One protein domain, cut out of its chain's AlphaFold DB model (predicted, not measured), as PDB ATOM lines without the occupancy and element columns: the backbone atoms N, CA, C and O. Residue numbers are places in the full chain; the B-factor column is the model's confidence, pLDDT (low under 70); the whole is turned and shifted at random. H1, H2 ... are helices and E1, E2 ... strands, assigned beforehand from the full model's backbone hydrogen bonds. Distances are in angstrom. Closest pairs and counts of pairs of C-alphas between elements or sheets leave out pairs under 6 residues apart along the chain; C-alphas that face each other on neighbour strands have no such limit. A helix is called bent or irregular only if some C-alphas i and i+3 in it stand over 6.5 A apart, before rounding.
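This is residues 42 to 87 and 148 to 266 of the 500 residues of the protein "TGc domain-containing protein" of Candidatus Atribacteria bacterium HGW-Atribacteria-1 (UniProt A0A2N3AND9). Two strongly twisted sheets, E1 E8 E7 E11 E12 and E4 E6 E9, lie face to face as a sandwich with crossed strands, and the small sheet E5 E13 E10 continues it at one end. H1 begins at the edge of the larger sheet and leads away to the hairpin E2 and E3, far from the body; at the other end of the long axis lies the loop of residues 245 to 261. The printed part has 165 residues, in the order E1, H1, then E2 to E13, one named helix and thirteen named strands, mostly strand by class. The small sheet is mixed and the other sheets are antiparallel. The whole is only just compact, close to loose, with a radius of gyration of the C-alphas of 17.9 A and spans of 59 by 45 by 28 A.

In the largest sheet, E1 is residues 47 to 51, beginning at C-alpha 47 at (-4.959, -16.349, -46.908); E8 is 195 to 204, 26.7 A long; E7 is 181 to 190, 26.1 A; E11 is 229 to 235, 20.7 A; and E12 is 238 to 244, 17.3 A. In the second sheet, E4 is 150 to 158, 23.8 A, bending by 57 degrees at residue 153; E6 is 166 to 175, 28.5 A; and E9 is 209 to 217, 25.9 A. The small sheet has E5, residues 160 to 162, E13, 262 to 265, and E10, 225 to 227. C-alpha 265, where E13 ends, is at (-0.280, -3.577, -27.170). H1, residues 53 to 68, is 22.3 A long and has a kink of 25 degrees near residue 60; it is irregular, with C-alphas 54 and 57 8.3 A apart. E2 is 73 to 78, and E3 is 84 to 87, ending at C-alpha 87 at (-13.490, -36.263, -51.274).

The largest sheet runs E1, E8, E7, E11, E12, with E1 and E12 as edge strands. E1 and E8 are antiparallel, with N 50 and O 196 3.0 A apart. E7 and E8 form a hairpin, with N 186 and O 199 at 2.9 A. E7 and E11 are antiparallel, with N 187 and O 232 at 2.8 A. E11 and E12 form a hairpin, with N 243 and O 231 at 2.8 A. The sheet E4, E6, E9 faces it as a sandwich, two sheets face to face, 8.9 A centre to centre, with strands at 38 degrees. The closest C-alphas of E8 and E9 are those of Ala 199 and Ile 214, 5.3 A apart. E6 is antiparallel to E4, with N 156 and O 170 at 2.8 A, and to E9, with N 214 and O 169 at 2.7 A. E4 runs on into E5, and E10 into E11. E13 is parallel to E5, with N 265 and O 161 at 2.8 A, and antiparallel to E10, with N 264 and O 225 at 2.8 A. H1 is on the largest sheet at the sheet's level, at a height of 2.1 A; its closest C-alpha pair with E8 is Ala 53 and Arg 195, 6.2 A. In H1, 10 of 12 O i to N i+4 pairs are within hydrogen-bond range. E2 and E3 form a hairpin, with N 77 and O 85 at 2.8 A, and both are apart from the strands of the sandwich.

The C-alphas farthest apart, those of Lys 81 and Asp 256, are 61.8 A apart. Residues 65 to 71, of which 65 to 68 belong to H1, stand free. Residues 88 to 147 are not printed; C-alphas 87 and 148 are 35.6 A apart across the cut. E12 to E13 is a long link of 17 residues. The mean pLDDT of the printed part is 71.0; residues 42 to 47, 51 to 87, 159 and 236 to 261 are under 70.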
ATOM      1  N   ILE A  42     -16.526 -23.450 -54.204       29.62
ATOM      2  CA  ILE A  42     -15.360 -23.674 -53.344       29.62
ATOM      3  C   ILE A  42     -14.797 -22.290 -53.022       29.62
ATOM      4  O   ILE A  42     -13.999 -21.734 -53.771       29.62
ATOM      5  N   SER A  43     -15.247 -21.703 -51.914       30.73
ATOM      6  CA  SER A  43     -14.570 -20.552 -51.323       30.73
ATOM      7  C   SER A  43     -13.292 -21.059 -50.654       30.73
ATOM      8  O   SER A  43     -13.313 -21.512 -49.513       30.73
ATOM      9  N   ILE A  44     -12.179 -21.046 -51.387       35.31
ATOM     10  CA  ILE A  44     -10.855 -21.071 -50.764       35.31
ATOM     11  C   ILE A  44     -10.642 -19.652 -50.245       35.31
ATOM     12  O   ILE A  44     -10.612 -18.698 -51.019       35.31
ATOM     13  N   THR A  45     -10.556 -19.475 -48.932       37.94
ATOM     14  CA  THR A  45     -10.095 -18.202 -48.377       37.94
ATOM     15  C   THR A  45      -8.631 -18.012 -48.781       37.94
ATOM     16  O   THR A  45      -7.798 -18.851 -48.450       37.94
ATOM     17  N   ASN A  46      -8.322 -16.931 -49.503       55.72
ATOM     18  CA  ASN A  46      -7.026 -16.655 -50.153       55.72
ATOM     19  C   ASN A  46      -5.857 -16.326 -49.198       55.72
ATOM     20  O   ASN A  46      -4.923 -15.625 -49.594       55.72
ATOM     21  N   TRP A  47      -5.892 -16.785 -47.947       63.69
ATOM     22  CA  TRP A  47      -4.959 -16.349 -46.908       63.69
ATOM     23  C   TRP A  47      -4.265 -17.534 -46.259       63.69
ATOM     24  O   TRP A  47      -4.908 -18.524 -45.910       63.69
ATOM     25  N   VAL A  48      -2.955 -17.405 -46.060       71.56
ATOM     26  CA  VAL A  48      -2.138 -18.444 -45.431       71.56
ATOM     27  C   VAL A  48      -1.405 -17.828 -44.240       71.56
ATOM     28  O   VAL A  48      -0.494 -17.022 -44.456       71.56
ATOM     29  N   PRO A  49      -1.791 -18.156 -42.992       73.69
ATOM     30  CA  PRO A  49      -0.953 -17.868 -41.839       73.69
ATOM     31  C   PRO A  49       0.259 -18.801 -41.859       73.69
ATOM     32  O   PRO A  49       0.143 -19.975 -42.221       73.69
ATOM     33  N   PHE A  50       1.412 -18.306 -41.429       75.56
ATOM     34  CA  PHE A  50       2.612 -19.120 -41.298       75.56
ATOM     35  C   PHE A  50       3.358 -18.825 -40.000       75.56
ATOM     36  O   PHE A  50       3.369 -17.700 -39.499       75.56
ATOM     37  N   GLN A  51       3.968 -19.876 -39.457       62.50
ATOM     38  CA  GLN A  51       4.843 -19.834 -38.290       62.50
ATOM     39  C   GLN A  51       6.260 -20.187 -38.736       62.50
ATOM     40  O   GLN A  51       6.436 -21.110 -39.532       62.50
ATOM     41  N   ASP A  52       7.230 -19.472 -38.176       58.09
ATOM     42  CA  ASP A  52       8.665 -19.540 -38.446       58.09
ATOM     43  C   ASP A  52       9.107 -18.911 -39.786       58.09
ATOM     44  O   ASP A  52       9.411 -19.587 -40.772       58.09
ATOM     45  N   ALA A  53       9.189 -17.576 -39.798       51.78
ATOM     46  CA  ALA A  53       9.754 -16.805 -40.908       51.78
ATOM     47  C   ALA A  53      11.255 -17.075 -41.141       51.78
ATOM     48  O   ALA A  53      11.734 -16.891 -42.262       51.78
ATOM     49  N   SER A  54      11.995 -17.568 -40.135       45.94
ATOM     50  CA  SER A  54      13.426 -17.883 -40.280       45.94
ATOM     51  C   SER A  54      13.681 -19.051 -41.245       45.94
ATOM     52  O   SER A  54      14.779 -19.196 -41.777       45.94
ATOM     53  N   ASN A  55      12.634 -19.828 -41.549       48.38
ATOM     54  CA  ASN A  55      12.636 -20.945 -42.487       48.38
ATOM     55  C   ASN A  55      11.640 -20.758 -43.643       48.38
ATOM     56  O   ASN A  55      11.172 -21.741 -44.220       48.38
ATOM     57  N   PHE A  56      11.282 -19.525 -44.010       50.59
ATOM     58  CA  PHE A  56      10.214 -19.325 -44.991       50.59
ATOM     59  C   PHE A  56      10.539 -19.899 -46.386       50.59
ATOM     60  O   PHE A  56       9.642 -20.379 -47.077       50.59
ATOM     61  N   SER A  57      11.822 -19.990 -46.759       48.09
ATOM     62  CA  SER A  57      12.280 -20.750 -47.936       48.09
ATOM     63  C   SER A  57      11.868 -22.232 -47.892       48.09
ATOM     64  O   SER A  57      11.405 -22.764 -48.898       48.09
ATOM     65  N   ASN A  58      11.920 -22.880 -46.721       50.59
ATOM     66  CA  ASN A  58      11.424 -24.249 -46.521       50.59
ATOM     67  C   ASN A  58       9.890 -24.332 -46.605       50.59
ATOM     68  O   ASN A  58       9.346 -25.384 -46.938       50.59
ATOM     69  N   TYR A  59       9.167 -23.254 -46.288       48.88
ATOM     70  CA  TYR A  59       7.709 -23.202 -46.437       48.88
ATOM     71  C   TYR A  59       7.309 -23.147 -47.913       48.88
ATOM     72  O   TYR A  59       6.409 -23.876 -48.330       48.88
ATOM     73  N   THR A  60       8.033 -22.354 -48.703       46.47
ATOM     74  CA  THR A  60       7.946 -22.315 -50.166       46.47
ATOM     75  C   THR A  60       8.188 -23.702 -50.759       46.47
ATOM     76  O   THR A  60       7.371 -24.161 -51.549       46.47
ATOM     77  N   GLU A  61       9.234 -24.417 -50.324       47.78
ATOM     78  CA  GLU A  61       9.514 -25.795 -50.760       47.78
ATOM     79  C   GLU A  61       8.416 -26.794 -50.356       47.78
ATOM     80  O   GLU A  61       8.015 -27.631 -51.165       47.78
ATOM     81  N   LYS A  62       7.870 -26.698 -49.135       46.53
ATOM     82  CA  LYS A  62       6.778 -27.570 -48.658       46.53
ATOM     83  C   LYS A  62       5.448 -27.304 -49.366       46.53
ATOM     84  O   LYS A  62       4.727 -28.249 -49.672       46.53
ATOM     85  N   MET A  63       5.131 -26.045 -49.658       41.59
ATOM     86  CA  MET A  63       3.987 -25.671 -50.497       41.59
ATOM     87  C   MET A  63       4.182 -26.135 -51.944       41.59
ATOM     88  O   MET A  63       3.254 -26.661 -52.553       41.59
ATOM     89  N   HIS A  64       5.400 -26.011 -52.480       41.12
ATOM     90  CA  HIS A  64       5.759 -26.559 -53.785       41.12
ATOM     91  C   HIS A  64       5.558 -28.072 -53.838       41.12
ATOM     92  O   HIS A  64       4.999 -28.568 -54.811       41.12
ATOM     93  N   ALA A  65       5.980 -28.798 -52.799       43.44
ATOM     94  CA  ALA A  65       5.740 -30.229 -52.672       43.44
ATOM     95  C   ALA A  65       4.237 -30.532 -52.590       43.44
ATOM     96  O   ALA A  65       3.772 -31.417 -53.283       43.44
ATOM     97  N   PHE A  66       3.452 -29.757 -51.841       39.25
ATOM     98  CA  PHE A  66       2.000 -29.941 -51.752       39.25
ATOM     99  C   PHE A  66       1.261 -29.721 -53.088       39.25
ATOM    100  O   PHE A  66       0.299 -30.421 -53.378       39.25
ATOM    101  N   VAL A  67       1.705 -28.766 -53.914       41.41
ATOM    102  CA  VAL A  67       1.083 -28.459 -55.220       41.41
ATOM    103  C   VAL A  67       1.599 -29.364 -56.347       41.41
ATOM    104  O   VAL A  67       0.850 -29.675 -57.273       41.41
ATOM    105  N   ASN A  68       2.870 -29.778 -56.297       42.41
ATOM    106  CA  ASN A  68       3.504 -30.588 -57.345       42.41
ATOM    107  C   ASN A  68       3.504 -32.093 -57.059       42.41
ATOM    108  O   ASN A  68       3.764 -32.876 -57.980       42.41
ATOM    109  N   ASP A  69       3.248 -32.520 -55.824       37.53
ATOM    110  CA  ASP A  69       3.067 -33.932 -55.534       37.53
ATOM    111  C   ASP A  69       1.743 -34.393 -56.148       37.53
ATOM    112  O   ASP A  69       0.679 -33.818 -55.933       37.53
ATOM    113  N   LYS A  70       1.814 -35.448 -56.961       40.41
ATOM    114  CA  LYS A  70       0.656 -36.068 -57.627       40.41
ATOM    115  C   LYS A  70      -0.205 -36.863 -56.639       40.41
ATOM    116  O   LYS A  70      -0.977 -37.726 -57.063       40.41
ATOM    117  N   SER A  71      -0.021 -36.649 -55.341       40.47
ATOM    118  CA  SER A  71      -0.773 -37.330 -54.310       40.47
ATOM    119  C   SER A  71      -2.200 -36.792 -54.296       40.47
ATOM    120  O   SER A  71      -2.466 -35.596 -54.407       40.47
ATOM    121  N   GLU A  72      -3.148 -37.723 -54.260       43.03
ATOM    122  CA  GLU A  72      -4.571 -37.429 -54.178       43.03
ATOM    123  C   GLU A  72      -4.820 -36.526 -52.962       43.03
ATOM    124  O   GLU A  72      -4.643 -36.952 -51.822       43.03
ATOM    125  N   ALA A  73      -5.225 -35.275 -53.187       44.69
ATOM    126  CA  ALA A  73      -5.645 -34.415 -52.092       44.69
ATOM    127  C   ALA A  73      -7.004 -34.912 -51.578       44.69
ATOM    128  O   ALA A  73      -8.012 -34.893 -52.295       44.69
ATOM    129  N   GLU A  74      -7.019 -35.375 -50.332       41.62
ATOM    130  CA  GLU A  74      -8.226 -35.747 -49.604       41.62
ATOM    131  C   GLU A  74      -8.784 -34.511 -48.898       41.62
ATOM    132  O   GLU A  74      -8.266 -34.052 -47.882       41.62
ATOM    133  N   ILE A  75      -9.859 -33.947 -49.448       46.84
ATOM    134  CA  ILE A  75     -10.569 -32.838 -48.816       46.84
ATOM    135  C   ILE A  75     -11.674 -33.426 -47.951       46.84
ATOM    136  O   ILE A  75     -12.562 -34.117 -48.451       46.84
ATOM    137  N   ILE A  76     -11.654 -33.131 -46.653       48.53
ATOM    138  CA  ILE A  76     -12.742 -33.514 -45.757       48.53
ATOM    139  C   ILE A  76     -13.814 -32.429 -45.813       48.53
ATOM    140  O   ILE A  76     -13.622 -31.313 -45.339       48.53
ATOM    141  N   ILE A  77     -14.953 -32.761 -46.410       49.97
ATOM    142  CA  ILE A  77     -16.097 -31.869 -46.562       49.97
ATOM    143  C   ILE A  77     -17.190 -32.333 -45.608       49.97
ATOM    144  O   ILE A  77     -17.524 -33.515 -45.565       49.97
ATOM    145  N   LYS A  78     -17.773 -31.405 -44.855       52.31
ATOM    146  CA  LYS A  78     -18.957 -31.683 -44.045       52.31
ATOM    147  C   LYS A  78     -20.190 -31.583 -44.936       52.31
ATOM    148  O   LYS A  78     -20.415 -30.542 -45.548       52.31
ATOM    149  N   ASP A  79     -20.946 -32.665 -45.066       62.56
ATOM    150  CA  ASP A  79     -22.139 -32.668 -45.905       62.56
ATOM    151  C   ASP A  79     -23.331 -31.973 -45.224       62.56
ATOM    152  O   ASP A  79     -23.278 -31.577 -44.058       62.56
ATOM    153  N   ASN A  80     -24.436 -31.838 -45.958       47.09
ATOM    154  CA  ASN A  80     -25.628 -31.121 -45.495       47.09
ATOM    155  C   ASN A  80     -26.330 -31.789 -44.293       47.09
ATOM    156  O   ASN A  80     -27.270 -31.214 -43.748       47.09
ATOM    157  N   LYS A  81     -25.912 -32.996 -43.887       59.50
ATOM    158  CA  LYS A  81     -26.384 -33.693 -42.681       59.50
ATOM    159  C   LYS A  81     -25.400 -33.569 -41.515       59.50
ATOM    160  O   LYS A  81     -25.677 -34.066 -40.429       59.50
ATOM    161  N   GLY A  82     -24.272 -32.892 -41.724       58.62
ATOM    162  CA  GLY A  82     -23.215 -32.737 -40.737       58.62
ATOM    163  C   GLY A  82     -22.200 -33.881 -40.721       58.62
ATOM    164  O   GLY A  82     -21.338 -33.882 -39.843       58.62
ATOM    165  N   GLU A  83     -22.271 -34.826 -41.664       61.72
ATOM    166  CA  GLU A  83     -21.345 -35.957 -41.743       61.72
ATOM    167  C   GLU A  83     -20.064 -35.556 -42.482       61.72
ATOM    168  O   GLU A  83     -20.107 -34.898 -43.523       61.72
ATOM    169  N   MET A  84     -18.908 -35.959 -41.954       56.78
ATOM    170  CA  MET A  84     -17.618 -35.706 -42.594       56.78
ATOM    171  C   MET A  84     -17.405 -36.707 -43.732       56.78
ATOM    172  O   MET A  84     -17.415 -37.917 -43.512       56.78
ATOM    173  N   LYS A  85     -17.194 -36.208 -44.951       57.09
ATOM    174  CA  LYS A  85     -16.911 -37.005 -46.146       57.09
ATOM    175  C   LYS A  85     -15.556 -36.642 -46.715       57.09
ATOM    176  O   LYS A  85     -15.281 -35.478 -46.982       57.09
ATOM    177  N   VAL A  86     -14.738 -37.657 -46.947       59.97
ATOM    178  CA  VAL A  86     -13.465 -37.513 -47.648       59.97
ATOM    179  C   VAL A  86     -13.740 -37.499 -49.149       59.97
ATOM    180  O   VAL A  86     -14.315 -38.444 -49.689       59.97
ATOM    181  N   VAL A  87     -13.368 -36.416 -49.824       56.69
ATOM    182  CA  VAL A  87     -13.490 -36.263 -51.274       56.69
ATOM    183  C   VAL A  87     -12.099 -36.178 -51.875       56.69
ATOM    184  O   VAL A  87     -11.331 -35.274 -51.557       56.69
ATOM    185  N   PRO A 148       8.371 -12.207 -65.275       87.06
ATOM    186  CA  PRO A 148       7.825 -11.028 -64.638       87.06
ATOM    187  C   PRO A 148       8.758 -10.597 -63.510       87.06
ATOM    188  O   PRO A 148       9.480 -11.404 -62.919       87.06
ATOM    189  N   ILE A 149       8.713  -9.308 -63.210       89.94
ATOM    190  CA  ILE A 149       9.496  -8.683 -62.150       89.94
ATOM    191  C   ILE A 149       8.487  -7.944 -61.291       89.94
ATOM    192  O   ILE A 149       8.028  -6.870 -61.666       89.94
ATOM    193  N   VAL A 150       8.070  -8.549 -60.179       87.94
ATOM    194  CA  VAL A 150       7.070  -7.941 -59.298       87.94
ATOM    195  C   VAL A 150       7.770  -7.171 -58.191       87.94
ATOM    196  O   VAL A 150       8.428  -7.771 -57.345       87.94
ATOM    197  N   ASN A 151       7.590  -5.854 -58.199       87.88
ATOM    198  CA  ASN A 151       8.168  -4.934 -57.228       87.88
ATOM    199  C   ASN A 151       7.080  -4.355 -56.327       87.88
ATOM    200  O   ASN A 151       5.934  -4.150 -56.748       87.88
ATOM    201  N   ILE A 152       7.447  -4.049 -55.086       88.44
ATOM    202  CA  ILE A 152       6.564  -3.345 -54.153       88.44
ATOM    203  C   ILE A 152       6.771  -1.835 -54.323       88.44
ATOM    204  O   ILE A 152       7.889  -1.334 -54.343       88.44
ATOM    205  N   TYR A 153       5.674  -1.090 -54.435       85.50
ATOM    206  CA  TYR A 153       5.672   0.355 -54.692       85.50
ATOM    207  C   TYR A 153       5.209   1.183 -53.503       85.50
ATOM    208  O   TYR A 153       5.627   2.328 -53.319       85.50
ATOM    209  N   TRP A 154       4.294   0.639 -52.714       87.06
ATOM    210  CA  TRP A 154       3.838   1.284 -51.499       87.06
ATOM    211  C   TRP A 154       3.287   0.248 -50.538       87.06
ATOM    212  O   TRP A 154       2.792  -0.805 -50.940       87.06
ATOM    213  N   VAL A 155       3.337   0.579 -49.256       84.88
ATOM    214  CA  VAL A 155       2.726  -0.218 -48.197       84.88
ATOM    215  C   VAL A 155       1.901   0.723 -47.328       84.88
ATOM    216  O   VAL A 155       2.312   1.851 -47.041       84.88
ATOM    217  N   SER A 156       0.707   0.281 -46.946       85.62
ATOM    218  CA  SER A 156      -0.179   1.012 -46.054       85.62
ATOM    219  C   SER A 156      -0.761   0.107 -44.978       85.62
ATOM    220  O   SER A 156      -1.414  -0.891 -45.276       85.62
ATOM    221  N   TYR A 157      -0.533   0.472 -43.722       81.75
ATOM    222  CA  TYR A 157      -0.864  -0.325 -42.543       81.75
ATOM    223  C   TYR A 157      -1.026   0.582 -41.308       81.75
ATOM    224  O   TYR A 157      -0.822   1.799 -41.381       81.75
ATOM    225  N   TYR A 158      -1.450  -0.013 -40.192       78.00
ATOM    226  CA  TYR A 158      -1.572   0.650 -38.890       78.00
ATOM    227  C   TYR A 158      -0.241   0.608 -38.145       78.00
ATOM    228  O   TYR A 158       0.412  -0.426 -38.144       78.00
ATOM    229  N   TRP A 159       0.143   1.705 -37.499       68.62
ATOM    230  CA  TRP A 159       1.438   1.830 -36.820       68.62
ATOM    231  C   TRP A 159       1.471   1.217 -35.407       68.62
ATOM    232  O   TRP A 159       2.547   1.063 -34.832       68.62
ATOM    233  N   TYR A 160       0.306   0.845 -34.867       78.56
ATOM    234  CA  TYR A 160       0.180   0.061 -33.641       78.56
ATOM    235  C   TYR A 160      -0.887  -1.024 -33.799       78.56
ATOM    236  O   TYR A 160      -1.830  -0.877 -34.589       78.56
ATOM    237  N   TRP A 161      -0.757  -2.099 -33.022       79.62
ATOM    238  CA  TRP A 161      -1.661  -3.249 -33.069       79.62
ATOM    239  C   TRP A 161      -2.099  -3.679 -31.685       79.62
ATOM    240  O   TRP A 161      -1.332  -3.666 -30.733       79.62
ATOM    241  N   ILE A 162      -3.356  -4.077 -31.595       83.25
ATOM    242  CA  ILE A 162      -4.001  -4.564 -30.389       83.25
ATOM    243  C   ILE A 162      -4.121  -6.077 -30.532       83.25
ATOM    244  O   ILE A 162      -4.550  -6.569 -31.578       83.25
ATOM    245  N   LYS A 163      -3.775  -6.806 -29.471       81.25
ATOM    246  CA  LYS A 163      -3.935  -8.263 -29.414       81.25
ATOM    247  C   LYS A 163      -5.352  -8.725 -29.770       81.25
ATOM    248  O   LYS A 163      -6.333  -8.019 -29.572       81.25
ATOM    249  N   ASP A 164      -5.461  -9.911 -30.339       82.06
ATOM    250  CA  ASP A 164      -6.702 -10.578 -30.730       82.06
ATOM    251  C   ASP A 164      -7.569  -9.807 -31.748       82.06
ATOM    252  O   ASP A 164      -8.699 -10.207 -32.029       82.06
ATOM    253  N   ASN A 165      -7.043  -8.732 -32.346       83.62
ATOM    254  CA  ASN A 165      -7.696  -8.006 -33.427       83.62
ATOM    255  C   ASN A 165      -7.137  -8.429 -34.790       83.62
ATOM    256  O   ASN A 165      -5.945  -8.715 -34.952       83.62
ATOM    257  N   THR A 166      -8.016  -8.409 -35.791       86.00
ATOM    258  CA  THR A 166      -7.642  -8.554 -37.196       86.00
ATOM    259  C   THR A 166      -7.502  -7.183 -37.836       86.00
ATOM    260  O   THR A 166      -8.331  -6.292 -37.666       86.00
ATOM    261  N   TYR A 167      -6.460  -7.044 -38.630       87.75
ATOM    262  CA  TYR A 167      -6.090  -5.840 -39.339       87.75
ATOM    263  C   TYR A 167      -5.820  -6.176 -40.803       87.75
ATOM    264  O   TYR A 167      -5.726  -7.339 -41.194       87.75
ATOM    265  N   THR A 168      -5.696  -5.149 -41.637       89.75
ATOM    266  CA  THR A 168      -5.345  -5.306 -43.052       89.75
ATOM    267  C   THR A 168      -4.116  -4.471 -43.381       89.75
ATOM    268  O   THR A 168      -4.131  -3.252 -43.201       89.75
ATOM    269  N   VAL A 169      -3.078  -5.122 -43.906       90.00
ATOM    270  CA  VAL A 169      -1.954  -4.463 -44.582       90.00
ATOM    271  C   VAL A 169      -2.275  -4.390 -46.068       90.00
ATOM    272  O   VAL A 169      -2.509  -5.407 -46.708       90.00
ATOM    273  N   SER A 170      -2.297  -3.193 -46.640       92.12
ATOM    274  CA  SER A 170      -2.452  -3.001 -48.082       92.12
ATOM    275  C   SER A 170      -1.080  -2.795 -48.717       92.12
ATOM    276  O   SER A 170      -0.355  -1.883 -48.328       92.12
ATOM    277  N   VAL A 171      -0.734  -3.610 -49.709       91.50
ATOM    278  CA  VAL A 171       0.533  -3.544 -50.446       91.50
ATOM    279  C   VAL A 171       0.236  -3.220 -51.903       91.50
ATOM    280  O   VAL A 171      -0.508  -3.943 -52.561       91.50
ATOM    281  N   GLY A 172       0.802  -2.137 -52.422       93.12
ATOM    282  CA  GLY A 172       0.797  -1.847 -53.849       93.12
ATOM    283  C   GLY A 172       1.965  -2.533 -54.530       93.12
ATOM    284  O   GLY A 172       3.108  -2.183 -54.250       93.12
ATOM    285  N   ILE A 173       1.683  -3.463 -55.436       93.44
ATOM    286  CA  ILE A 173       2.688  -4.150 -56.252       93.44
ATOM    287  C   ILE A 173       2.518  -3.778 -57.723       93.44
ATOM    288  O   ILE A 173       1.391  -3.558 -58.173       93.44
ATOM    289  N   CYS A 174       3.611  -3.739 -58.482       93.88
ATOM    290  CA  CYS A 174       3.572  -3.609 -59.937       93.88
ATOM    291  C   CYS A 174       4.486  -4.642 -60.589       93.88
ATOM    292  O   CYS A 174       5.504  -5.020 -60.017       93.88
ATOM    293  N   ASN A 175       4.110  -5.100 -61.781       93.88
ATOM    294  CA  ASN A 175       4.958  -5.961 -62.591       93.88
ATOM    295  C   ASN A 175       5.733  -5.110 -63.602       93.88
ATOM    296  O   ASN A 175       5.161  -4.640 -64.583       93.88
ATOM    297  N   ASP A 176       7.023  -4.929 -63.359       90.81
ATOM    298  CA  ASP A 176       7.951  -4.212 -64.234       90.81
ATOM    299  C   ASP A 176       8.648  -5.131 -65.254       90.81
ATOM    300  O   ASP A 176       9.485  -4.664 -66.024       90.81
ATOM    301  N   GLY A 177       8.333  -6.431 -65.255       89.38
ATOM    302  CA  GLY A 177       8.860  -7.389 -66.226       89.38
ATOM    303  C   GLY A 177       8.059  -7.424 -67.528       89.38
ATOM    304  O   GLY A 177       6.980  -6.845 -67.638       89.38
ATOM    305  N   ASP A 178       8.572  -8.169 -68.508       90.44
ATOM    306  CA  ASP A 178       8.019  -8.212 -69.873       90.44
ATOM    307  C   ASP A 178       6.950  -9.302 -70.081       90.44
ATOM    308  O   ASP A 178       6.358  -9.416 -71.156       90.44
ATOM    309  N   THR A 179       6.680 -10.121 -69.062       91.38
ATOM    310  CA  THR A 179       5.666 -11.190 -69.100       91.38
ATOM    311  C   THR A 179       4.673 -11.044 -67.954       91.38
ATOM    312  O   THR A 179       4.957 -10.371 -66.969       91.38
ATOM    313  N   THR A 180       3.475 -11.616 -68.088       92.25
ATOM    314  CA  THR A 180       2.441 -11.557 -67.044       92.25
ATOM    315  C   THR A 180       2.864 -12.348 -65.815       92.25
ATOM    316  O   THR A 180       3.300 -13.491 -65.926       92.25
ATOM    317  N   ALA A 181       2.673 -11.764 -64.632       91.06
ATOM    318  CA  ALA A 181       2.780 -12.501 -63.387       91.06
ATOM    319  C   ALA A 181       1.471 -13.273 -63.147       91.06
ATOM    320  O   ALA A 181       0.528 -12.750 -62.547       91.06
ATOM    321  N   ASP A 182       1.395 -14.498 -63.675       88.94
ATOM    322  CA  ASP A 182       0.215 -15.370 -63.603       88.94
ATOM    323  C   ASP A 182      -0.297 -15.549 -62.173       88.94
ATOM    324  O   ASP A 182      -1.500 -15.445 -61.939       88.94
ATOM    325  N   TRP A 183       0.604 -15.774 -61.212       91.44
ATOM    326  CA  TRP A 183       0.271 -15.834 -59.794       91.44
ATOM    327  C   TRP A 183       1.490 -15.540 -58.902       91.44
ATOM    328  O   TRP A 183       2.640 -15.747 -59.295       91.44
ATOM    329  N   GLY A 184       1.235 -15.064 -57.688       89.44
ATOM    330  CA  GLY A 184       2.249 -14.802 -56.673       89.44
ATOM    331  C   GLY A 184       1.640 -14.583 -55.292       89.44
ATOM    332  O   GLY A 184       0.429 -14.722 -55.106       89.44
ATOM    333  N   ILE A 185       2.486 -14.256 -54.316       91.06
ATOM    334  CA  ILE A 185       2.097 -14.005 -52.925       91.06
ATOM    335  C   ILE A 185       2.698 -12.670 -52.497       91.06
ATOM    336  O   ILE A 185       3.889 -12.444 -52.705       91.06
ATOM    337  N   ALA A 186       1.891 -11.795 -51.900       91.12
ATOM    338  CA  ALA A 186       2.388 -10.702 -51.071       91.12
ATOM    339  C   ALA A 186       2.291 -11.140 -49.607       91.12
ATOM    340  O   ALA A 186       1.243 -11.624 -49.181       91.12
ATOM    341  N   ALA A 187       3.370 -11.001 -48.849       90.56
ATOM    342  CA  ALA A 187       3.451 -11.434 -47.463       90.56
ATOM    343  C   ALA A 187       3.822 -10.273 -46.541       90.56
ATOM    344  O   ALA A 187       4.570  -9.377 -46.927       90.56
ATOM    345  N   PHE A 188       3.299 -10.322 -45.322       89.62
ATOM    346  CA  PHE A 188       3.636  -9.442 -44.211       89.62
ATOM    347  C   PHE A 188       4.006 -10.306 -43.009       89.62
ATOM    348  O   PHE A 188       3.271 -11.245 -42.698       89.62
ATOM    349  N   TRP A 189       5.123 -10.031 -42.341       87.94
ATOM    350  CA  TRP A 189       5.538 -10.802 -41.166       87.94
ATOM    351  C   TRP A 189       6.293  -9.964 -40.138       87.94
ATOM    352  O   TRP A 189       6.792  -8.882 -40.443       87.94
ATOM    353  N   PHE A 190       6.374 -10.503 -38.924       84.00
ATOM    354  CA  PHE A 190       7.132  -9.986 -37.791       84.00
ATOM    355  C   PHE A 190       8.391 -10.828 -37.598       84.00
ATOM    356  O   PHE A 190       8.316 -12.061 -37.579       84.00
ATOM    357  N   GLY A 191       9.551 -10.179 -37.526       79.94
ATOM    358  CA  GLY A 191      10.845 -10.876 -37.516       79.94
ATOM    359  C   GLY A 191      11.160 -11.554 -36.191       79.94
ATOM    360  O   GLY A 191      11.732 -12.638 -36.178       79.94
ATOM    361  N   ASP A 192      10.745 -10.932 -35.096       81.44
ATOM    362  CA  ASP A 192      10.955 -11.372 -33.718       81.44
ATOM    363  C   ASP A 192      10.033 -12.535 -33.323       81.44
ATOM    364  O   ASP A 192      10.491 -13.538 -32.778       81.44
ATOM    365  N   ASP A 193       8.747 -12.451 -33.666       83.88
ATOM    366  CA  ASP A 193       7.764 -13.495 -33.357       83.88
ATOM    367  C   ASP A 193       7.743 -14.618 -34.415       83.88
ATOM    368  O   ASP A 193       7.082 -15.646 -34.235       83.88
ATOM    369  N   GLY A 194       8.423 -14.423 -35.552       85.56
ATOM    370  CA  GLY A 194       8.476 -15.379 -36.659       85.56
ATOM    371  C   GLY A 194       7.107 -15.676 -37.279       85.56
ATOM    372  O   GLY A 194       6.907 -16.763 -37.820       85.56
ATOM    373  N   ARG A 195       6.144 -14.754 -37.180       86.56
ATOM    374  CA  ARG A 195       4.763 -14.940 -37.652       86.56
ATOM    375  C   ARG A 195       4.448 -14.024 -38.810       86.56
ATOM    376  O   ARG A 195       4.807 -12.851 -38.785       86.56
ATOM    377  N   GLY A 196       3.706 -14.536 -39.782       88.75
ATOM    378  CA  GLY A 196       3.252 -13.726 -40.898       88.75
ATOM    379  C   GLY A 196       2.020 -14.259 -41.602       88.75
ATOM    380  O   GLY A 196       1.492 -15.331 -41.299       88.75
ATOM    381  N   TYR A 197       1.560 -13.449 -42.543       91.88
ATOM    382  CA  TYR A 197       0.360 -13.654 -43.329       91.88
ATOM    383  C   TYR A 197       0.667 -13.384 -44.795       91.88
ATOM    384  O   TYR A 197       1.357 -12.422 -45.131       91.88
ATOM    385  N   GLY A 198       0.155 -14.248 -45.666       92.44
ATOM    386  CA  GLY A 198       0.279 -14.128 -47.113       92.44
ATOM    387  C   GLY A 198      -1.067 -13.947 -47.802       92.44
ATOM    388  O   GLY A 198      -2.086 -14.482 -47.361       92.44
ATOM    389  N   ALA A 199      -1.039 -13.218 -48.911       94.31
ATOM    390  CA  ALA A 199      -2.151 -12.942 -49.798       94.31
ATOM    391  C   ALA A 199      -1.786 -13.304 -51.234       94.31
ATOM    392  O   ALA A 199      -0.808 -12.782 -51.774       94.31
ATOM    393  N   PHE A 200      -2.587 -14.158 -51.868       93.06
ATOM    394  CA  PHE A 200      -2.384 -14.473 -53.276       93.06
ATOM    395  C   PHE A 200      -2.795 -13.314 -54.183       93.06
ATOM    396  O   PHE A 200      -3.774 -12.608 -53.931       93.06
ATOM    397  N   TYR A 201      -2.065 -13.167 -55.281       93.88
ATOM    398  CA  TYR A 201      -2.420 -12.297 -56.391       93.88
ATOM    399  C   TYR A 201      -2.187 -13.023 -57.718       93.88
ATOM    400  O   TYR A 201      -1.424 -13.986 -57.768       93.88
ATOM    401  N   SER A 202      -2.843 -12.586 -58.794       94.00
ATOM    402  CA  SER A 202      -2.771 -13.262 -60.097       94.00
ATOM    403  C   SER A 202      -2.973 -12.313 -61.270       94.00
ATOM    404  O   SER A 202      -3.550 -11.242 -61.098       94.00
ATOM    405  N   ASN A 203      -2.557 -12.742 -62.463       94.19
ATOM    406  CA  ASN A 203      -2.760 -12.047 -63.740       94.19
ATOM    407  C   ASN A 203      -2.247 -10.593 -63.757       94.19
ATOM    408  O   ASN A 203      -2.858  -9.711 -64.367       94.19
ATOM    409  N   LEU A 204      -1.120 -10.316 -63.094       94.25
ATOM    410  CA  LEU A 204      -0.535  -8.975 -63.084       94.25
ATOM    411  C   LEU A 204       0.256  -8.754 -64.379       94.25
ATOM    412  O   LEU A 204       1.413  -9.154 -64.494       94.25
ATOM    413  N   ALA A 205      -0.393  -8.163 -65.383       95.69
ATOM    414  CA  ALA A 205       0.215  -7.916 -66.691       95.69
ATOM    415  C   ALA A 205       1.432  -6.962 -66.613       95.69
ATOM    416  O   ALA A 205       1.493  -6.138 -65.696       95.69
ATOM    417  N   PRO A 206       2.367  -7.025 -67.582       95.44
ATOM    418  CA  PRO A 206       3.472  -6.073 -67.704       95.44
ATOM    419  C   PRO A 206       3.018  -4.613 -67.621       95.44
ATOM    420  O   PRO A 206       2.071  -4.206 -68.296       95.44
ATOM    421  N   GLY A 207       3.690  -3.821 -66.787       94.88
ATOM    422  CA  GLY A 207       3.405  -2.405 -66.555       94.88
ATOM    423  C   GLY A 207       2.163  -2.113 -65.704       94.88
ATOM    424  O   GLY A 207       1.894  -0.942 -65.423       94.88
ATOM    425  N   ASN A 208       1.405  -3.131 -65.281       96.69
ATOM    426  CA  ASN A 208       0.247  -2.945 -64.411       96.69
ATOM    427  C   ASN A 208       0.628  -3.018 -62.931       96.69
ATOM    428  O   ASN A 208       1.558  -3.715 -62.525       96.69
ATOM    429  N   CYS A 209      -0.176  -2.327 -62.126       95.38
ATOM    430  CA  CYS A 209      -0.109  -2.340 -60.673       95.38
ATOM    431  C   CYS A 209      -1.423  -2.847 -60.082       95.38
ATOM    432  O   CYS A 209      -2.492  -2.614 -60.651       95.38
ATOM    433  N   GLN A 210      -1.355  -3.468 -58.910       95.94
ATOM    434  CA  GLN A 210      -2.528  -3.829 -58.121       95.94
ATOM    435  C   GLN A 210      -2.272  -3.665 -56.625       95.94
ATOM    436  O   GLN A 210      -1.135  -3.703 -56.160       95.94
ATOM    437  N   GLN A 211      -3.355  -3.496 -55.872       95.81
ATOM    438  CA  GLN A 211      -3.332  -3.528 -54.418       95.81
ATOM    439  C   GLN A 211      -3.643  -4.944 -53.937       95.81
ATOM    440  O   GLN A 211      -4.679  -5.505 -54.287       95.81
ATOM    441  N   VAL A 212      -2.780  -5.478 -53.083       94.50
ATOM    442  CA  VAL A 212      -2.991  -6.733 -52.367       94.50
ATOM    443  C   VAL A 212      -3.280  -6.413 -50.905       94.50
ATOM    444  O   VAL A 212      -2.511  -5.716 -50.251       94.50
ATOM    445  N   ASN A 213      -4.414  -6.884 -50.393       94.69
ATOM    446  CA  ASN A 213      -4.805  -6.699 -48.997       94.69
ATOM    447  C   ASN A 213      -4.453  -7.961 -48.218       94.69
ATOM    448  O   ASN A 213      -5.038  -8.994 -48.488       94.69
ATOM    449  N   ILE A 214      -3.529  -7.882 -47.272       93.19
ATOM    450  CA  ILE A 214      -3.088  -8.991 -46.430       93.19
ATOM    451  C   ILE A 214      -3.809  -8.868 -45.082       93.19
ATOM    452  O   ILE A 214      -3.500  -7.947 -44.316       93.19
ATOM    453  N   PRO A 215      -4.783  -9.738 -44.765       90.94
ATOM    454  CA  PRO A 215      -5.349  -9.784 -43.431       90.94
ATOM    455  C   PRO A 215      -4.324 -10.396 -42.481       90.94
ATOM    456  O   PRO A 215      -3.746 -11.441 -42.775       90.94
ATOM    457  N   PHE A 216      -4.126  -9.770 -41.329       86.62
ATOM    458  CA  PHE A 216      -3.290 -10.314 -40.269       86.62
ATOM    459  C   PHE A 216      -4.021 -10.226 -38.939       86.62
ATOM    460  O   PHE A 216      -4.737  -9.262 -38.678       86.62
ATOM    461  N   THR A 217      -3.846 -11.241 -38.102       86.38
ATOM    462  CA  THR A 217      -4.384 -11.263 -36.741       86.38
ATOM    463  C   THR A 217      -3.225 -11.251 -35.761       86.38
ATOM    464  O   THR A 217      -2.318 -12.080 -35.865       86.38
ATOM    465  N   PHE A 218      -3.242 -10.301 -34.830       83.00
ATOM    466  CA  PHE A 218      -2.221 -10.208 -33.791       83.00
ATOM    467  C   PHE A 218      -2.603 -11.124 -32.630       83.00
ATOM    468  O   PHE A 218      -3.305 -10.712 -31.719       83.00
ATOM    469  N   ASP A 219      -2.258 -12.404 -32.710       83.50
ATOM    470  CA  ASP A 219      -2.821 -13.411 -31.807       83.50
ATOM    471  C   ASP A 219      -2.175 -13.452 -30.407       83.50
ATOM    472  O   ASP A 219      -1.189 -12.777 -30.104       83.50
ATOM    473  N   GLN A 220      -2.739 -14.288 -29.531       80.81
ATOM    474  CA  GLN A 220      -2.300 -14.456 -28.146       80.81
ATOM    475  C   GLN A 220      -0.823 -14.868 -27.963       80.81
ATOM    476  O   GLN A 220      -0.294 -14.745 -26.857       80.81
ATOM    477  N   TYR A 221      -0.153 -15.358 -29.002       83.50
ATOM    478  CA  TYR A 221       1.231 -15.826 -28.932       83.50
ATOM    479  C   TYR A 221       2.242 -14.794 -29.421       83.50
ATOM    480  O   TYR A 221       3.441 -15.050 -29.344       83.50
ATOM    481  N   MET A 222       1.773 -13.671 -29.952       85.75
ATOM    482  CA  MET A 222       2.630 -12.555 -30.311       85.75
ATOM    483  C   MET A 222       2.983 -11.755 -29.063       85.75
ATOM    484  O   MET A 222       2.124 -11.510 -28.203       85.75
ATOM    485  N   SER A 223       4.257 -11.395 -28.940       89.94
ATOM    486  CA  SER A 223       4.729 -10.585 -27.820       89.94
ATOM    487  C   SER A 223       4.309  -9.122 -27.980       89.94
ATOM    488  O   SER A 223       4.009  -8.676 -29.079       89.94
ATOM    489  N   VAL A 224       4.208  -8.373 -26.886       88.69
ATOM    490  CA  VAL A 224       3.968  -6.922 -26.917       88.69
ATOM    491  C   VAL A 224       5.289  -6.168 -27.003       88.69
ATOM    492  O   VAL A 224       6.340  -6.742 -26.724       88.69
ATOM    493  N   GLY A 225       5.217  -4.883 -27.348       88.06
ATOM    494  CA  GLY A 225       6.383  -4.014 -27.471       88.06
ATOM    495  C   GLY A 225       6.702  -3.637 -28.907       88.06
ATOM    496  O   GLY A 225       5.783  -3.472 -29.713       88.06
ATOM    497  N   LEU A 226       7.986  -3.446 -29.209       88.69
ATOM    498  CA  LEU A 226       8.420  -3.065 -30.544       88.69
ATOM    499  C   LEU A 226       8.389  -4.274 -31.478       88.69
ATOM    500  O   LEU A 226       8.719  -5.389 -31.101       88.69
ATOM    501  N   LYS A 227       7.955  -4.052 -32.715       85.25
ATOM    502  CA  LYS A 227       7.699  -5.137 -33.665       85.25
ATOM    503  C   LYS A 227       8.402  -4.893 -34.990       85.25
ATOM    504  O   LYS A 227       7.791  -4.268 -35.857       85.25
ATOM    505  N   PRO A 228       9.627  -5.396 -35.207       80.81
ATOM    506  CA  PRO A 228      10.253  -5.326 -36.520       80.81
ATOM    507  C   PRO A 228       9.365  -6.057 -37.531       80.81
ATOM    508  O   PRO A 228       9.081  -7.250 -37.391       80.81
ATOM    509  N   SER A 229       8.885  -5.327 -38.536       81.19
ATOM    510  CA  SER A 229       7.956  -5.856 -39.533       81.19
ATOM    511  C   SER A 229       8.537  -5.793 -40.940       81.19
ATOM    512  O   SER A 229       9.424  -4.999 -41.256       81.19
ATOM    513  N   TYR A 230       8.055  -6.684 -41.798       83.25
ATOM    514  CA  TYR A 230       8.611  -6.911 -43.123       83.25
ATOM    515  C   TYR A 230       7.480  -7.146 -44.115       83.25
ATOM    516  O   TYR A 230       6.454  -7.740 -43.775       83.25
ATOM    517  N   VAL A 231       7.680  -6.697 -45.353       84.81
ATOM    518  CA  VAL A 231       6.765  -6.954 -46.468       84.81
ATOM    519  C   VAL A 231       7.561  -7.482 -47.645       84.81
ATOM    520  O   VAL A 231       8.604  -6.945 -48.001       84.81
ATOM    521  N   GLY A 232       7.055  -8.522 -48.289       85.38
ATOM    522  CA  GLY A 232       7.695  -9.107 -49.459       85.38
ATOM    523  C   GLY A 232       6.670  -9.506 -50.505       85.38
ATOM    524  O   GLY A 232       5.503  -9.741 -50.185       85.38
ATOM    525  N   ALA A 233       7.108  -9.592 -51.758       84.56
ATOM    526  CA  ALA A 233       6.299 -10.107 -52.850       84.56
ATOM    527  C   ALA A 233       7.099 -11.139 -53.656       84.56
ATOM    528  O   ALA A 233       8.247 -10.913 -54.033       84.56
ATOM    529  N   THR A 234       6.480 -12.288 -53.926       82.69
ATOM    530  CA  THR A 234       7.058 -13.353 -54.761       82.69
ATOM    531  C   THR A 234       6.306 -13.491 -56.060       82.69
ATOM    532  O   THR A 234       5.077 -13.374 -56.051       82.69
ATOM    533  N   TYR A 235       6.994 -13.944 -57.102       76.69
ATOM    534  CA  TYR A 235       6.381 -14.533 -58.286       76.69
ATOM    535  C   TYR A 235       6.899 -15.961 -58.514       76.69
ATOM    536  O   TYR A 235       8.107 -16.191 -58.447       76.69
ATOM    537  N   GLN A 236       5.994 -16.912 -58.794       67.25
ATOM    538  CA  GLN A 236       6.329 -18.322 -59.077       67.25
ATOM    539  C   GLN A 236       7.391 -18.901 -58.125       67.25
ATOM    540  O   GLN A 236       8.350 -19.535 -58.558       67.25
ATOM    541  N   TRP A 237       7.223 -18.655 -56.820       55.91
ATOM    542  CA  TRP A 237       8.099 -19.152 -55.746       55.91
ATOM    543  C   TRP A 237       9.534 -18.600 -55.728       55.91
ATOM    544  O   TRP A 237      10.315 -18.956 -54.847       55.91
ATOM    545  N   SER A 238       9.862 -17.682 -56.636       59.31
ATOM    546  CA  SER A 238      11.060 -16.851 -56.557       59.31
ATOM    547  C   SER A 238      10.712 -15.509 -55.913       59.31
ATOM    548  O   SER A 238       9.739 -14.847 -56.292       59.31
ATOM    549  N   TRP A 239      11.479 -15.114 -54.897       50.50
ATOM    550  CA  TRP A 239      11.386 -13.769 -54.334       50.50
ATOM    551  C   TRP A 239      11.944 -12.796 -55.361       50.50
ATOM    552  O   TRP A 239      13.135 -12.841 -55.664       50.50
ATOM    553  N   SER A 240      11.074 -11.961 -55.923       57.81
ATOM    554  CA  SER A 240      11.502 -10.878 -56.801       57.81
ATOM    555  C   SER A 240      11.924  -9.660 -55.988       57.81
ATOM    556  O   SER A 240      12.863  -8.981 -56.392       57.81
ATOM    557  N   ASP A 241      11.277  -9.419 -54.840       55.75
ATOM    558  CA  ASP A 241      11.540  -8.246 -54.008       55.75
ATOM    559  C   ASP A 241      11.165  -8.481 -52.527       55.75
ATOM    560  O   ASP A 241      10.118  -9.064 -52.211       55.75
ATOM    561  N   ILE A 242      12.021  -8.028 -51.608       61.25
ATOM    562  CA  ILE A 242      11.801  -8.063 -50.153       61.25
ATOM    563  C   ILE A 242      12.113  -6.678 -49.598       61.25
ATOM    564  O   ILE A 242      13.239  -6.197 -49.717       61.25
ATOM    565  N   ILE A 243      11.132  -6.069 -48.934       58.47
ATOM    566  CA  ILE A 243      11.276  -4.766 -48.296       58.47
ATOM    567  C   ILE A 243      11.274  -4.930 -46.780       58.47
ATOM    568  O   ILE A 243      10.306  -5.376 -46.158       58.47
ATOM    569  N   TYR A 244      12.377  -4.496 -46.185       54.50
ATOM    570  CA  TYR A 244      12.515  -4.311 -44.752       54.50
ATOM    571  C   TYR A 244      11.778  -3.028 -44.379       54.50
ATOM    572  O   TYR A 244      12.180  -1.942 -44.798       54.50
ATOM    573  N   LEU A 245      10.679  -3.137 -43.628       54.47
ATOM    574  CA  LEU A 245       9.973  -1.935 -43.177       54.47
ATOM    575  C   LEU A 245      10.727  -1.234 -42.041       54.47
ATOM    576  O   LEU A 245      10.549  -0.037 -41.849       54.47
ATOM    577  N   ASP A 246      11.609  -1.961 -41.356       44.53
ATOM    578  CA  ASP A 246      12.392  -1.471 -40.220       44.53
ATOM    579  C   ASP A 246      13.491  -0.462 -40.606       44.53
ATOM    580  O   ASP A 246      13.933   0.306 -39.758       44.53
ATOM    581  N   ASP A 247      13.888  -0.409 -41.889       36.06
ATOM    582  CA  ASP A 247      15.030   0.381 -42.390       36.06
ATOM    583  C   ASP A 247      14.668   1.419 -43.474       36.06
ATOM    584  O   ASP A 247      15.543   2.109 -44.011       36.06
ATOM    585  N   HIS A 248      13.392   1.562 -43.846       41.62
ATOM    586  CA  HIS A 248      12.985   2.405 -44.978       41.62
ATOM    587  C   HIS A 248      12.013   3.530 -44.607       41.62
ATOM    588  O   HIS A 248      10.800   3.371 -44.711       41.62
ATOM    589  N   TRP A 249      12.591   4.695 -44.267       39.81
ATOM    590  CA  TRP A 249      12.303   6.065 -44.758       39.81
ATOM    591  C   TRP A 249      10.834   6.448 -45.013       39.81
ATOM    592  O   TRP A 249      10.521   7.279 -45.870       39.81
ATOM    593  N   GLY A 250       9.905   5.899 -44.244       37.62
ATOM    594  CA  GLY A 250       8.627   6.541 -44.025       37.62
ATOM    595  C   GLY A 250       8.864   7.656 -43.023       37.62
ATOM    596  O   GLY A 250       9.144   7.360 -41.867       37.62
ATOM    597  N   ASN A 251       8.739   8.919 -43.447       37.66
ATOM    598  CA  ASN A 251       8.527  10.027 -42.520       37.66
ATOM    599  C   ASN A 251       7.296   9.680 -41.681       37.66
ATOM    600  O   ASN A 251       6.157   9.919 -42.084       37.66
ATOM    601  N   CYS A 252       7.531   9.073 -40.526       44.06
ATOM    602  CA  CYS A 252       6.610   9.097 -39.419       44.06
ATOM    603  C   CYS A 252       6.337  10.587 -39.186       44.06
ATOM    604  O   CYS A 252       7.288  11.322 -38.924       44.06
ATOM    605  N   PRO A 253       5.097  11.080 -39.346       42.44
ATOM    606  CA  PRO A 253       4.829  12.521 -39.349       42.44
ATOM    607  C   PRO A 253       5.193  13.236 -38.032       42.44
ATOM    608  O   PRO A 253       5.034  14.448 -37.943       42.44
ATOM    609  N   TYR A 254       5.681  12.498 -37.026       49.25
ATOM    610  CA  TYR A 254       5.885  12.949 -35.655       49.25
ATOM    611  C   TYR A 254       7.239  12.565 -35.032       49.25
ATOM    612  O   TYR A 254       7.489  12.931 -33.883       49.25
ATOM    613  N   ALA A 255       8.116  11.865 -35.760       39.47
ATOM    614  CA  ALA A 255       9.503  11.654 -35.350       39.47
ATOM    615  C   ALA A 255      10.397  12.464 -36.290       39.47
ATOM    616  O   ALA A 255      10.303  12.299 -37.504       39.47
ATOM    617  N   ASP A 256      11.235  13.344 -35.746       40.09
ATOM    618  CA  ASP A 256      12.191  14.169 -36.492       40.09
ATOM    619  C   ASP A 256      13.214  13.291 -37.251       40.09
ATOM    620  O   ASP A 256      14.346  13.101 -36.817       40.09
ATOM    621  N   GLY A 257      12.806  12.714 -38.387       37.16
ATOM    622  CA  GLY A 257      13.659  11.970 -39.319       37.16
ATOM    623  C   GLY A 257      14.044  10.537 -38.925       37.16
ATOM    624  O   GLY A 257      14.977  10.002 -39.521       37.16
ATOM    625  N   GLY A 258      13.372   9.906 -37.955       39.72
ATOM    626  CA  GLY A 258      13.674   8.538 -37.500       39.72
ATOM    627  C   GLY A 258      12.667   7.475 -37.957       39.72
ATOM    628  O   GLY A 258      11.475   7.763 -38.089       39.72
ATOM    629  N   ASN A 259      13.141   6.234 -38.151       46.72
ATOM    630  CA  ASN A 259      12.284   5.046 -38.238       46.72
ATOM    631  C   ASN A 259      11.422   4.990 -36.966       46.72
ATOM    632  O   ASN A 259      11.950   5.107 -35.862       46.72
ATOM    633  N   CYS A 260      10.106   4.852 -37.114       49.91
ATOM    634  CA  CYS A 260       9.195   4.610 -35.995       49.91
ATOM    635  C   CYS A 260       8.964   3.098 -35.907       49.91
ATOM    636  O   CYS A 260       8.117   2.605 -36.658       49.91
ATOM    637  N   PRO A 261       9.685   2.346 -35.050       56.31
ATOM    638  CA  PRO A 261       9.333   0.960 -34.846       56.31
ATOM    639  C   PRO A 261       7.961   0.866 -34.185       56.31
ATOM    640  O   PRO A 261       7.506   1.729 -33.431       56.31
ATOM    641  N   TYR A 262       7.261  -0.174 -34.594       74.25
ATOM    642  CA  TYR A 262       5.830  -0.330 -34.428       74.25
ATOM    643  C   TYR A 262       5.499  -0.882 -33.047       74.25
ATOM    644  O   TYR A 262       6.231  -1.738 -32.562       74.25
ATOM    645  N   ALA A 263       4.394  -0.449 -32.437       82.31
ATOM    646  CA  ALA A 263       4.031  -0.869 -31.082       82.31
ATOM    647  C   ALA A 263       2.878  -1.889 -31.075       82.31
ATOM    648  O   ALA A 263       1.758  -1.603 -31.503       82.31
ATOM    649  N   ALA A 264       3.130  -3.075 -30.533       83.38
ATOM    650  CA  ALA A 264       2.103  -4.041 -30.168       83.38
ATOM    651  C   ALA A 264       1.657  -3.842 -28.714       83.38
ATOM    652  O   ALA A 264       2.487  -3.778 -27.808       83.38
ATOM    653  N   VAL A 265       0.343  -3.795 -28.485       85.75
ATOM    654  CA  VAL A 265      -0.280  -3.577 -27.170       85.75
ATOM    655  C   VAL A 265      -1.334  -4.638 -26.852       85.75
ATOM    656  O   VAL A 265      -1.880  -5.304 -27.739       85.75
ATOM    657  N   TYR A 266      -1.669  -4.788 -25.570       82.56
ATOM    658  CA  TYR A 266      -2.695  -5.736 -25.140       82.56
ATOM    659  C   TYR A 266      -4.106  -5.312 -25.548       82.56
ATOM    660  O   TYR A 266      -4.428  -4.133 -25.691       82.56
TER     661      TYR A 266